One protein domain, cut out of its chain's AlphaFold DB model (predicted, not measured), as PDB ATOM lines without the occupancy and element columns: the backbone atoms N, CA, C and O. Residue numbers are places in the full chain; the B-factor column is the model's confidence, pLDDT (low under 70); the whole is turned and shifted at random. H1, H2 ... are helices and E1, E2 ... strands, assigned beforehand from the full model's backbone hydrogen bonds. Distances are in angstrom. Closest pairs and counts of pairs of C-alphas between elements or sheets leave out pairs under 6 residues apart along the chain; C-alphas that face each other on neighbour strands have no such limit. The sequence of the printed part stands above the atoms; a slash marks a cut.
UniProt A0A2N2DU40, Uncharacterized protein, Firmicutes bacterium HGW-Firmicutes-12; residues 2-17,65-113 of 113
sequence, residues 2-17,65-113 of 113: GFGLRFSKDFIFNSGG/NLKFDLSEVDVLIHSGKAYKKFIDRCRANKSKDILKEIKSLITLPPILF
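This is residues 2 to 17 and 65 to 113 of the 113 residues of an uncharacterized protein of Firmicutes bacterium HGW-Firmicutes-12 (UniProt A0A2N2DU40). A small three-stranded sheet, E1, E2 and E3, has one long helix, H2, that starts beside it and runs away from it. The chain turns at residues 92 to 97, which stick out, and comes back through the short helix H3 to the sheet, while H1 and H4 are short helices off the sheet, past the ends of E1 and E3. The printed part has 65 residues, with four named helices and three named strands in the order E1, H1, E2, H2, H3, E3, H4, and its class is mixed, helices and strands. The sheet order is E1, E2, E3, mixed, with E1 and E2 antiparallel and E2 and E3 parallel. The whole is flat, spanning 36 by 35 by 18 A, and only just loose, close to compact, with a radius of gyration of the C-alphas of 13.1 A.

Start at E1, residues 3 to 6, an edge strand antiparallel to the inner strand E2, residues 74 to 77, at 156 degrees; N 6 and O 74 are 2.8 A apart, within hydrogen-bond range. The other edge strand is E3, residues 104 to 107, parallel to E2 at 21 degrees, with N 77 and O 106 at 2.8 A, within hydrogen-bond range. H1, residues 9 to 14, is not on the sheet. H2, residues 80 to 92, is on the sheet but only grazes it, with its residues 80 to 86; the closest C-alphas of E2 and H2 are those of Ile 77 and Tyr 83, 6.2 A apart. H2 and H3, residues 98 to 101, only just touch, with 3 pairs of C-alphas within 8 A, made by residues 87 to 90 of H2 alone; the closest C-alphas are those of Cys 90 and Ile 98, 6.1 A apart. E2, H2, H3 and E3 form a strand-helix-strand unit, two parallel neighbour strands with helices between, and its crossover is right-handed. H4, residues 109 to 112, is close to H2 but not clearly touching; their closest C-alphas, those of Gly 80 and Pro 109, are 7.8 A apart. In H1 and H2 every O i to N i+4 pair is within hydrogen-bond range; H3 and H4 are too short for one, and their single O i to N i+3 pair is within range in H3 but not in H4.

Find C-alpha 3 at (40.675, 12.607, 81.831), where E1 begins its 10.1 A. Look next for C-alpha 80 at (30.649, 12.355, 75.122); from there H2 runs 18.5 A to C-alpha 92. H1 is 8.5 A long, E2 9.8 A, H3 5.1 A, E3 10.0 A and H4 5.6 A, ending at C-alpha 112 at (26.790, 7.960, 87.098).

The two C-alphas farthest apart, those of Ser 95 and Phe 113, are 36.2 A apart. Residues 18 to 64 are not printed, and C-alphas 17 and 65 are 10.6 A apart across this cut, which falls in the link from H1 to E2. The links that are printed whole are tight. The mean pLDDT of the printed part is 91.0, with residue 2 and residues 110 to 113 under 70.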
ATOM      1  N   GLY A   2      37.830  16.529  82.568       69.12
ATOM      2  CA  GLY A   2      38.693  15.547  83.225       69.12
ATOM      3  C   GLY A   2      39.011  14.378  82.295       69.12
ATOM      4  O   GLY A   2      38.137  13.909  81.558       69.12
ATOM      5  N   PHE A   3      40.248  13.904  82.349       88.81
ATOM      6  CA  PHE A   3      40.675  12.607  81.831       88.81
ATOM      7  C   PHE A   3      41.402  11.898  82.967       88.81
ATOM      8  O   PHE A   3      42.036  12.563  83.784       88.81
ATOM      9  N   GLY A   4      41.291  10.578  83.027       93.38
ATOM     10  CA  GLY A   4      41.986   9.780  84.030       93.38
ATOM     11  C   GLY A   4      42.596   8.536  83.412       93.38
ATOM     12  O   GLY A   4      42.140   8.067  82.370       93.38
ATOM     13  N   LEU A   5      43.620   8.013  84.069       95.62
ATOM     14  CA  LEU A   5      44.147   6.680  83.823       95.62
ATOM     15  C   LEU A   5      43.842   5.846  85.058       95.62
ATOM     16  O   LEU A   5      44.050   6.306  86.182       95.62
ATOM     17  N   ARG A   6      43.336   4.637  84.855       95.31
ATOM     18  CA  ARG A   6      43.098   3.674  85.921       95.31
ATOM     19  C   ARG A   6      43.979   2.455  85.693       95.31
ATOM     20  O   ARG A   6      44.116   1.971  84.576       95.31
ATOM     21  N   PHE A   7      44.515   1.952  86.795       96.94
ATOM     22  CA  PHE A   7      45.326   0.747  86.856       96.94
ATOM     23  C   PHE A   7      44.699  -0.240  87.844       96.94
ATOM     24  O   PHE A   7      43.958   0.161  88.752       96.94
ATOM     25  N   SER A   8      44.977  -1.534  87.683       95.81
ATOM     26  CA  SER A   8      44.600  -2.524  88.697       95.81
ATOM     27  C   SER A   8      45.485  -2.370  89.939       95.81
ATOM     28  O   SER A   8      46.649  -1.976  89.849       95.81
ATOM     29  N   LYS A   9      44.943  -2.706  91.116       94.88
ATOM     30  CA  LYS A   9      45.744  -2.707  92.350       94.88
ATOM     31  C   LYS A   9      46.888  -3.712  92.274       94.88
ATOM     32  O   LYS A   9      47.980  -3.387  92.720       94.88
ATOM     33  N   ASP A  10      46.657  -4.868  91.656       96.56
ATOM     34  CA  ASP A  10      47.682  -5.899  91.478       96.56
ATOM     35  C   ASP A  10      48.862  -5.380  90.647       96.56
ATOM     36  O   ASP A  10      50.013  -5.541  91.046       96.56
ATOM     37  N   PHE A  11      48.592  -4.674  89.542       97.06
ATOM     38  CA  PHE A  11      49.635  -4.057  88.718       97.06
ATOM     39  C   PHE A  11      50.443  -3.021  89.510       97.06
ATOM     40  O   PHE A  11      51.676  -3.054  89.511       97.06
ATOM     41  N   ILE A  12      49.760  -2.127  90.230       97.62
ATOM     42  CA  ILE A  12      50.420  -1.103  91.049       97.62
ATOM     43  C   ILE A  12      51.248  -1.744  92.166       97.62
ATOM     44  O   ILE A  12      52.390  -1.343  92.379       97.62
ATOM     45  N   PHE A  13      50.719  -2.761  92.846       97.38
ATOM     46  CA  PHE A  13      51.423  -3.471  93.910       97.38
ATOM     47  C   PHE A  13      52.696  -4.159  93.400       97.38
ATOM     48  O   PHE A  13      53.761  -4.019  94.012       97.38
ATOM     49  N   ASN A  14      52.600  -4.840  92.255       96.44
ATOM     50  CA  ASN A  14      53.730  -5.502  91.599       96.44
ATOM     51  C   ASN A  14      54.759  -4.503  91.052       96.44
ATOM     52  O   ASN A  14      55.941  -4.824  90.972       96.44
ATOM     53  N   SER A  15      54.339  -3.269  90.762       96.19
ATOM     54  CA  SER A  15      55.220  -2.159  90.372       96.19
ATOM     55  C   SER A  15      55.905  -1.469  91.565       96.19
ATOM     56  O   SER A  15      56.518  -0.417  91.402       96.19
ATOM     57  N   GLY A  16      55.790  -2.023  92.778       96.44
ATOM     58  CA  GLY A  16      56.354  -1.447  94.005       96.44
ATOM     59  C   GLY A  16      55.457  -0.408  94.683       96.44
ATOM     60  O   GLY A  16      55.847   0.185  95.685       96.44
ATOM     61  N   GLY A  17      54.244  -0.198  94.171       97.25
ATOM     62  CA  GLY A  17      53.286   0.723  94.760       97.25
ATOM     63  C   GLY A  17      52.665   0.198  96.047       97.25
ATOM     64  O   GLY A  17      52.463  -1.006  96.222       97.25
ATOM     65  N   ASN A  65      58.757   7.097  88.839       94.75
ATOM     66  CA  ASN A  65      57.886   7.060  87.662       94.75
ATOM     67  C   ASN A  65      57.259   5.675  87.480       94.75
ATOM     68  O   ASN A  65      57.977   4.677  87.396       94.75
ATOM     69  N   LEU A  66      55.937   5.626  87.301       95.75
ATOM     70  CA  LEU A  66      55.239   4.410  86.894       95.75
ATOM     71  C   LEU A  66      55.500   4.134  85.408       95.75
ATOM     72  O   LEU A  66      55.055   4.884  84.539       95.75
ATOM     73  N   LYS A  67      56.216   3.048  85.116       95.81
ATOM     74  CA  LYS A  67      56.348   2.512  83.758       95.81
ATOM     75  C   LYS A  67      55.229   1.507  83.524       95.81
ATOM     76  O   LYS A  67      55.015   0.640  84.364       95.81
ATOM     77  N   PHE A  68      54.526   1.627  82.406       96.25
ATOM     78  CA  PHE A  68      53.417   0.744  82.060       96.25
ATOM     79  C   PHE A  68      53.288   0.607  80.546       96.25
ATOM     80  O   PHE A  68      53.589   1.545  79.800       96.25
ATOM     81  N   ASP A  69      52.794  -0.548  80.116       96.25
ATOM     82  CA  ASP A  69      52.331  -0.761  78.752       96.25
ATOM     83  C   ASP A  69      50.869  -0.336  78.625       96.25
ATOM     84  O   ASP A  69      50.113  -0.325  79.599       96.25
ATOM     85  N   LEU A  70      50.438   0.007  77.409       96.00
ATOM     86  CA  LEU A  70      49.053   0.432  77.187       96.00
ATOM     87  C   LEU A  70      48.041  -0.658  77.595       96.00
ATOM     88  O   LEU A  70      46.963  -0.335  78.089       96.00
ATOM     89  N   SER A  71      48.419  -1.932  77.501       96.50
ATOM     90  CA  SER A  71      47.584  -3.068  77.904       96.50
ATOM     91  C   SER A  71      47.257  -3.115  79.400       96.50
ATOM     92  O   SER A  71      46.368  -3.863  79.800       96.50
ATOM     93  N   GLU A  72      47.931  -2.314  80.228       97.19
ATOM     94  CA  GLU A  72      47.705  -2.242  81.677       97.19
ATOM     95  C   GLU A  72      46.773  -1.096  82.093       97.19
ATOM     96  O   GLU A  72      46.349  -1.040  83.253       97.19
ATOM     97  N   VAL A  73      46.439  -0.179  81.175       96.75
ATOM     98  CA  VAL A  73      45.728   1.061  81.507       96.75
ATOM     99  C   VAL A  73      44.306   1.115  80.954       96.75
ATOM    100  O   VAL A  73      44.057   0.924  79.762       96.75
ATOM    101  N   ASP A  74      43.373   1.462  81.836       96.06
ATOM    102  CA  ASP A  74      42.021   1.868  81.481       96.06
ATOM    103  C   ASP A  74      41.979   3.399  81.326       96.06
ATOM    104  O   ASP A  74      42.373   4.143  82.231       96.06
ATOM    105  N   VAL A  75      41.479   3.899  80.198       96.06
ATOM    106  CA  VAL A  75      41.334   5.342  79.959       96.06
ATOM    107  C   VAL A  75      39.950   5.805  80.414       96.06
ATOM    108  O   VAL A  75      38.934   5.319  79.925       96.06
ATOM    109  N   LEU A  76      39.897   6.780  81.323       95.06
ATOM    110  CA  LEU A  76      38.662   7.348  81.867       95.06
ATOM    111  C   LEU A  76      38.287   8.652  81.151       95.06
ATOM    112  O   LEU A  76      39.068   9.611  81.119       95.06
ATOM    113  N   ILE A  77      37.058   8.725  80.634       92.81
ATOM    114  CA  ILE A  77      36.525   9.891  79.923       92.81
ATOM    115  C   ILE A  77      35.214  10.377  80.549       92.81
ATOM    116  O   ILE A  77      34.245   9.635  80.688       92.81
ATOM    117  N   HIS A  78      35.155  11.676  80.850       87.31
ATOM    118  CA  HIS A  78      34.067  12.286  81.624       87.31
ATOM    119  C   HIS A  78      32.933  12.901  80.779       87.31
ATOM    120  O   HIS A  78      31.988  13.443  81.338       87.31
ATOM    121  N   SER A  79      33.003  12.894  79.441       88.25
ATOM    122  CA  SER A  79      31.906  13.399  78.595       88.25
ATOM    123  C   SER A  79      31.923  12.826  77.178       88.25
ATOM    124  O   SER A  79      32.982  12.507  76.638       88.25
ATOM    125  N   GLY A  80      30.755  12.781  76.525       87.69
ATOM    126  CA  GLY A  80      30.649  12.355  75.122       87.69
ATOM    127  C   GLY A  80      31.437  13.249  74.151       87.69
ATOM    128  O   GLY A  80      32.019  12.763  73.183       87.69
ATOM    129  N   LYS A  81      31.542  14.557  74.434       89.88
ATOM    130  CA  LYS A  81      32.387  15.482  73.656       89.88
ATOM    131  C   LYS A  81      33.873  15.139  73.800       89.88
ATOM    132  O   LYS A  81      34.599  15.141  72.807       89.88
ATOM    133  N   ALA A  82      34.322  14.838  75.020       91.31
ATOM    134  CA  ALA A  82      35.700  14.434  75.283       91.31
ATOM    135  C   ALA A  82      36.029  13.082  74.637       91.31
ATOM    136  O   ALA A  82      37.114  12.937  74.082       91.31
ATOM    137  N   TYR A  83      35.075  12.147  74.628       92.00
ATOM    138  CA  TYR A  83      35.204  10.860  73.945       92.00
ATOM    139  C   TYR A  83      35.490  11.039  72.454       92.00
ATOM    140  O   TYR A  83      36.516  10.565  71.975       92.00
ATOM    141  N   LYS A  84      34.652  11.801  71.733       93.06
ATOM    142  CA  LYS A  84      34.851  12.055  70.293       93.06
ATOM    143  C   LYS A  84      36.242  12.637  70.017       93.06
ATOM    144  O   LYS A  84      36.994  12.091  69.220       93.06
ATOM    145  N   LYS A  85      36.631  13.664  70.782       93.31
ATOM    146  CA  LYS A  85      37.950  14.303  70.663       93.31
ATOM    147  C   LYS A  85      39.112  13.343  70.953       93.31
ATOM    148  O   LYS A  85      40.164  13.472  70.333       93.31
ATOM    149  N   PHE A  86      38.956  12.427  71.908       93.50
ATOM    150  CA  PHE A  86      39.963  11.410  72.211       93.50
ATOM    151  C   PHE A  86      40.129  10.436  71.040       93.50
ATOM    152  O   PHE A  86      41.248  10.256  70.567       93.50
ATOM    153  N   ILE A  87      39.024   9.903  70.507       94.62
ATOM    154  CA  ILE A  87      39.042   9.004  69.345       94.62
ATOM    155  C   ILE A  87      39.703   9.672  68.133       94.62
ATOM    156  O   ILE A  87      40.573   9.067  67.506       94.62
ATOM    157  N   ASP A  88      39.344  10.922  67.830       95.25
ATOM    158  CA  ASP A  88      39.919  11.660  66.700       95.25
ATOM    159  C   ASP A  88      41.438  11.829  66.854       95.25
ATOM    160  O   ASP A  88      42.192  11.639  65.901       95.25
ATOM    161  N   ARG A  89      41.909  12.120  68.074       94.25
ATOM    162  CA  ARG A  89      43.344  12.229  68.378       94.25
ATOM    163  C   ARG A  89      44.074  10.898  68.256       94.25
ATOM    164  O   ARG A  89      45.176  10.880  67.717       94.25
ATOM    165  N   CYS A  90      43.481   9.803  68.727       94.56
ATOM    166  CA  CYS A  90      44.071   8.477  68.572       94.56
ATOM    167  C   CYS A  90      44.185   8.088  67.094       94.56
ATOM    168  O   CYS A  90      45.237   7.628  66.677       94.56
ATOM    169  N   ARG A  91      43.150   8.346  66.283       94.50
ATOM    170  CA  ARG A  91      43.163   8.054  64.837       94.50
ATOM    171  C   ARG A  91      44.124   8.940  64.046       94.50
ATOM    172  O   ARG A  91      44.668   8.503  63.037       94.50
ATOM    173  N   ALA A  92      44.332  10.179  64.486       95.19
ATOM    174  CA  ALA A  92      45.324  11.070  63.892       95.19
ATOM    175  C   ALA A  92      46.767  10.624  64.188       95.19
ATOM    176  O   ALA A  92      47.686  10.991  63.453       95.19
ATOM    177  N   ASN A  93      46.978   9.828  65.242       92.19
ATOM    178  CA  ASN A  93      48.281   9.279  65.570       92.19
ATOM    179  C   ASN A  93      48.589   8.045  64.706       92.19
ATOM    180  O   ASN A  93      48.108   6.948  64.966       92.19
ATOM    181  N   LYS A  94      49.427   8.224  63.678       89.56
ATOM    182  CA  LYS A  94      49.810   7.141  62.758       89.56
ATOM    183  C   LYS A  94      50.907   6.219  63.293       89.56
ATOM    184  O   LYS A  94      51.142   5.179  62.689       89.56
ATOM    185  N   SER A  95      51.607   6.594  64.366       89.44
ATOM    186  CA  SER A  95      52.732   5.796  64.870       89.44
ATOM    187  C   SER A  95      52.293   4.632  65.752       89.44
ATOM    188  O   SER A  95      53.071   3.701  65.946       89.44
ATOM    189  N   LYS A  96      51.074   4.684  66.305       88.75
ATOM    190  CA  LYS A  96      50.608   3.718  67.295       88.75
ATOM    191  C   LYS A  96      49.086   3.600  67.312       88.75
ATOM    192  O   LYS A  96      48.396   4.614  67.413       88.75
ATOM    193  N   ASP A  97      48.567   2.373  67.297       93.94
ATOM    194  CA  ASP A  97      47.127   2.116  67.421       93.94
ATOM    195  C   ASP A  97      46.716   2.051  68.900       93.94
ATOM    196  O   ASP A  97      46.452   0.993  69.471       93.94
ATOM    197  N   ILE A  98      46.675   3.227  69.535       95.12
ATOM    198  CA  ILE A  98      46.358   3.365  70.964       95.12
ATOM    199  C   ILE A  98      45.010   2.715  71.300       95.12
ATOM    200  O   ILE A  98      44.884   2.120  72.363       95.12
ATOM    201  N   LEU A  99      44.013   2.802  70.412       94.69
ATOM    202  CA  LEU A  99      42.669   2.272  70.677       94.69
ATOM    203  C   LEU A  99      42.649   0.745  70.763       94.69
ATOM    204  O   LEU A  99      41.812   0.201  71.477       94.69
ATOM    205  N   LYS A 100      43.550   0.072  70.043       94.88
ATOM    206  CA  LYS A 100      43.689  -1.386  70.070       94.88
ATOM    207  C   LYS A 100      44.582  -1.878  71.210       94.88
ATOM    208  O   LYS A 100      44.433  -3.014  71.644       94.88
ATOM    209  N   GLU A 101      45.522  -1.052  71.655       96.19
ATOM    210  CA  GLU A 101      46.515  -1.441  72.659       96.19
ATOM    211  C   GLU A 101      46.108  -1.143  74.102       96.19
ATOM    212  O   GLU A 101      46.597  -1.817  75.006       96.19
ATOM    213  N   ILE A 102      45.260  -0.135  74.345       96.75
ATOM    214  CA  ILE A 102      44.781   0.141  75.704       96.75
ATOM    215  C   ILE A 102      43.916  -1.003  76.230       96.75
ATOM    216  O   ILE A 102      43.171  -1.625  75.473       96.75
ATOM    217  N   LYS A 103      43.955  -1.233  77.545       96.88
ATOM    218  CA  LYS A 103      43.136  -2.263  78.193       96.88
ATOM    219  C   LYS A 103      41.644  -2.029  77.988       96.88
ATOM    220  O   LYS A 103      40.904  -2.940  77.622       96.88
ATOM    221  N   SER A 104      41.195  -0.808  78.269       94.69
ATOM    222  CA  SER A 104      39.805  -0.413  78.075       94.69
ATOM    223  C   SER A 104      39.632   1.103  78.006       94.69
ATOM    224  O   SER A 104      40.510   1.886  78.381       94.69
ATOM    225  N   LEU A 105      38.462   1.519  77.525       94.06
ATOM    226  CA  LEU A 105      38.021   2.905  77.481       94.06
ATOM    227  C   LEU A 105      36.692   3.023  78.231       94.06
ATOM    228  O   LEU A 105      35.673   2.502  77.782       94.06
ATOM    229  N   ILE A 106      36.699   3.717  79.367       92.25
ATOM    230  CA  ILE A 106      35.546   3.853  80.260       92.25
ATOM    231  C   ILE A 106      34.982   5.265  80.131       92.25
ATOM    232  O   ILE A 106      35.657   6.259  80.413       92.25
ATOM    233  N   THR A 107      33.716   5.368  79.734       88.81
ATOM    234  CA  THR A 107      32.966   6.626  79.752       88.81
ATOM    235  C   THR A 107      32.149   6.703  81.038       88.81
ATOM    236  O   THR A 107      31.366   5.814  81.343       88.81
ATOM    237  N   LEU A 108      32.350   7.760  81.826       80.81
ATOM    238  CA  LEU A 108      31.689   7.932  83.126       80.81
ATOM    239  C   LEU A 108      30.231   8.428  83.073       80.81
ATOM    240  O   LEU A 108      29.470   8.028  83.950       80.81
ATOM    241  N   PRO A 109      29.788   9.254  82.099       70.81
ATOM    242  CA  PRO A 109      28.403   9.735  82.078       70.81
ATOM    243  C   PRO A 109      27.327   8.635  82.115       70.81
ATOM    244  O   PRO A 109      26.371   8.821  82.852       70.81
ATOM    245  N   PRO A 110      27.463   7.495  81.409       60.72
ATOM    246  CA  PRO A 110      26.486   6.400  81.486       60.72
ATOM    247  C   PRO A 110      26.550   5.564  82.774       60.72
ATOM    248  O   PRO A 110      25.744   4.661  82.944       60.72
ATOM    249  N   ILE A 111      27.562   5.769  83.625       60.84
ATOM    250  CA  ILE A 111      27.774   4.989  84.859       60.84
ATOM    251  C   ILE A 111      27.229   5.746  86.078       60.84
ATOM    252  O   ILE A 111      26.870   5.135  87.080       60.84
ATOM    253  N   LEU A 112      27.197   7.078  86.003       59.62
ATOM    254  CA  LEU A 112      26.790   7.960  87.098       59.62
ATOM    255  C   LEU A 112      25.317   8.396  87.020       59.62
ATOM    256  O   LEU A 112      24.859   9.060  87.949       59.62
ATOM    257  N   PHE A 113      24.600   8.041  85.947       49.09
ATOM    258  CA  PHE A 113      23.198   8.393  85.706       49.09
ATOM    259  C   PHE A 113      22.438   7.248  85.042       49.09
ATOM    260  O   PHE A 113      22.993   6.672  84.079       49.09
TER     261      PHE A 113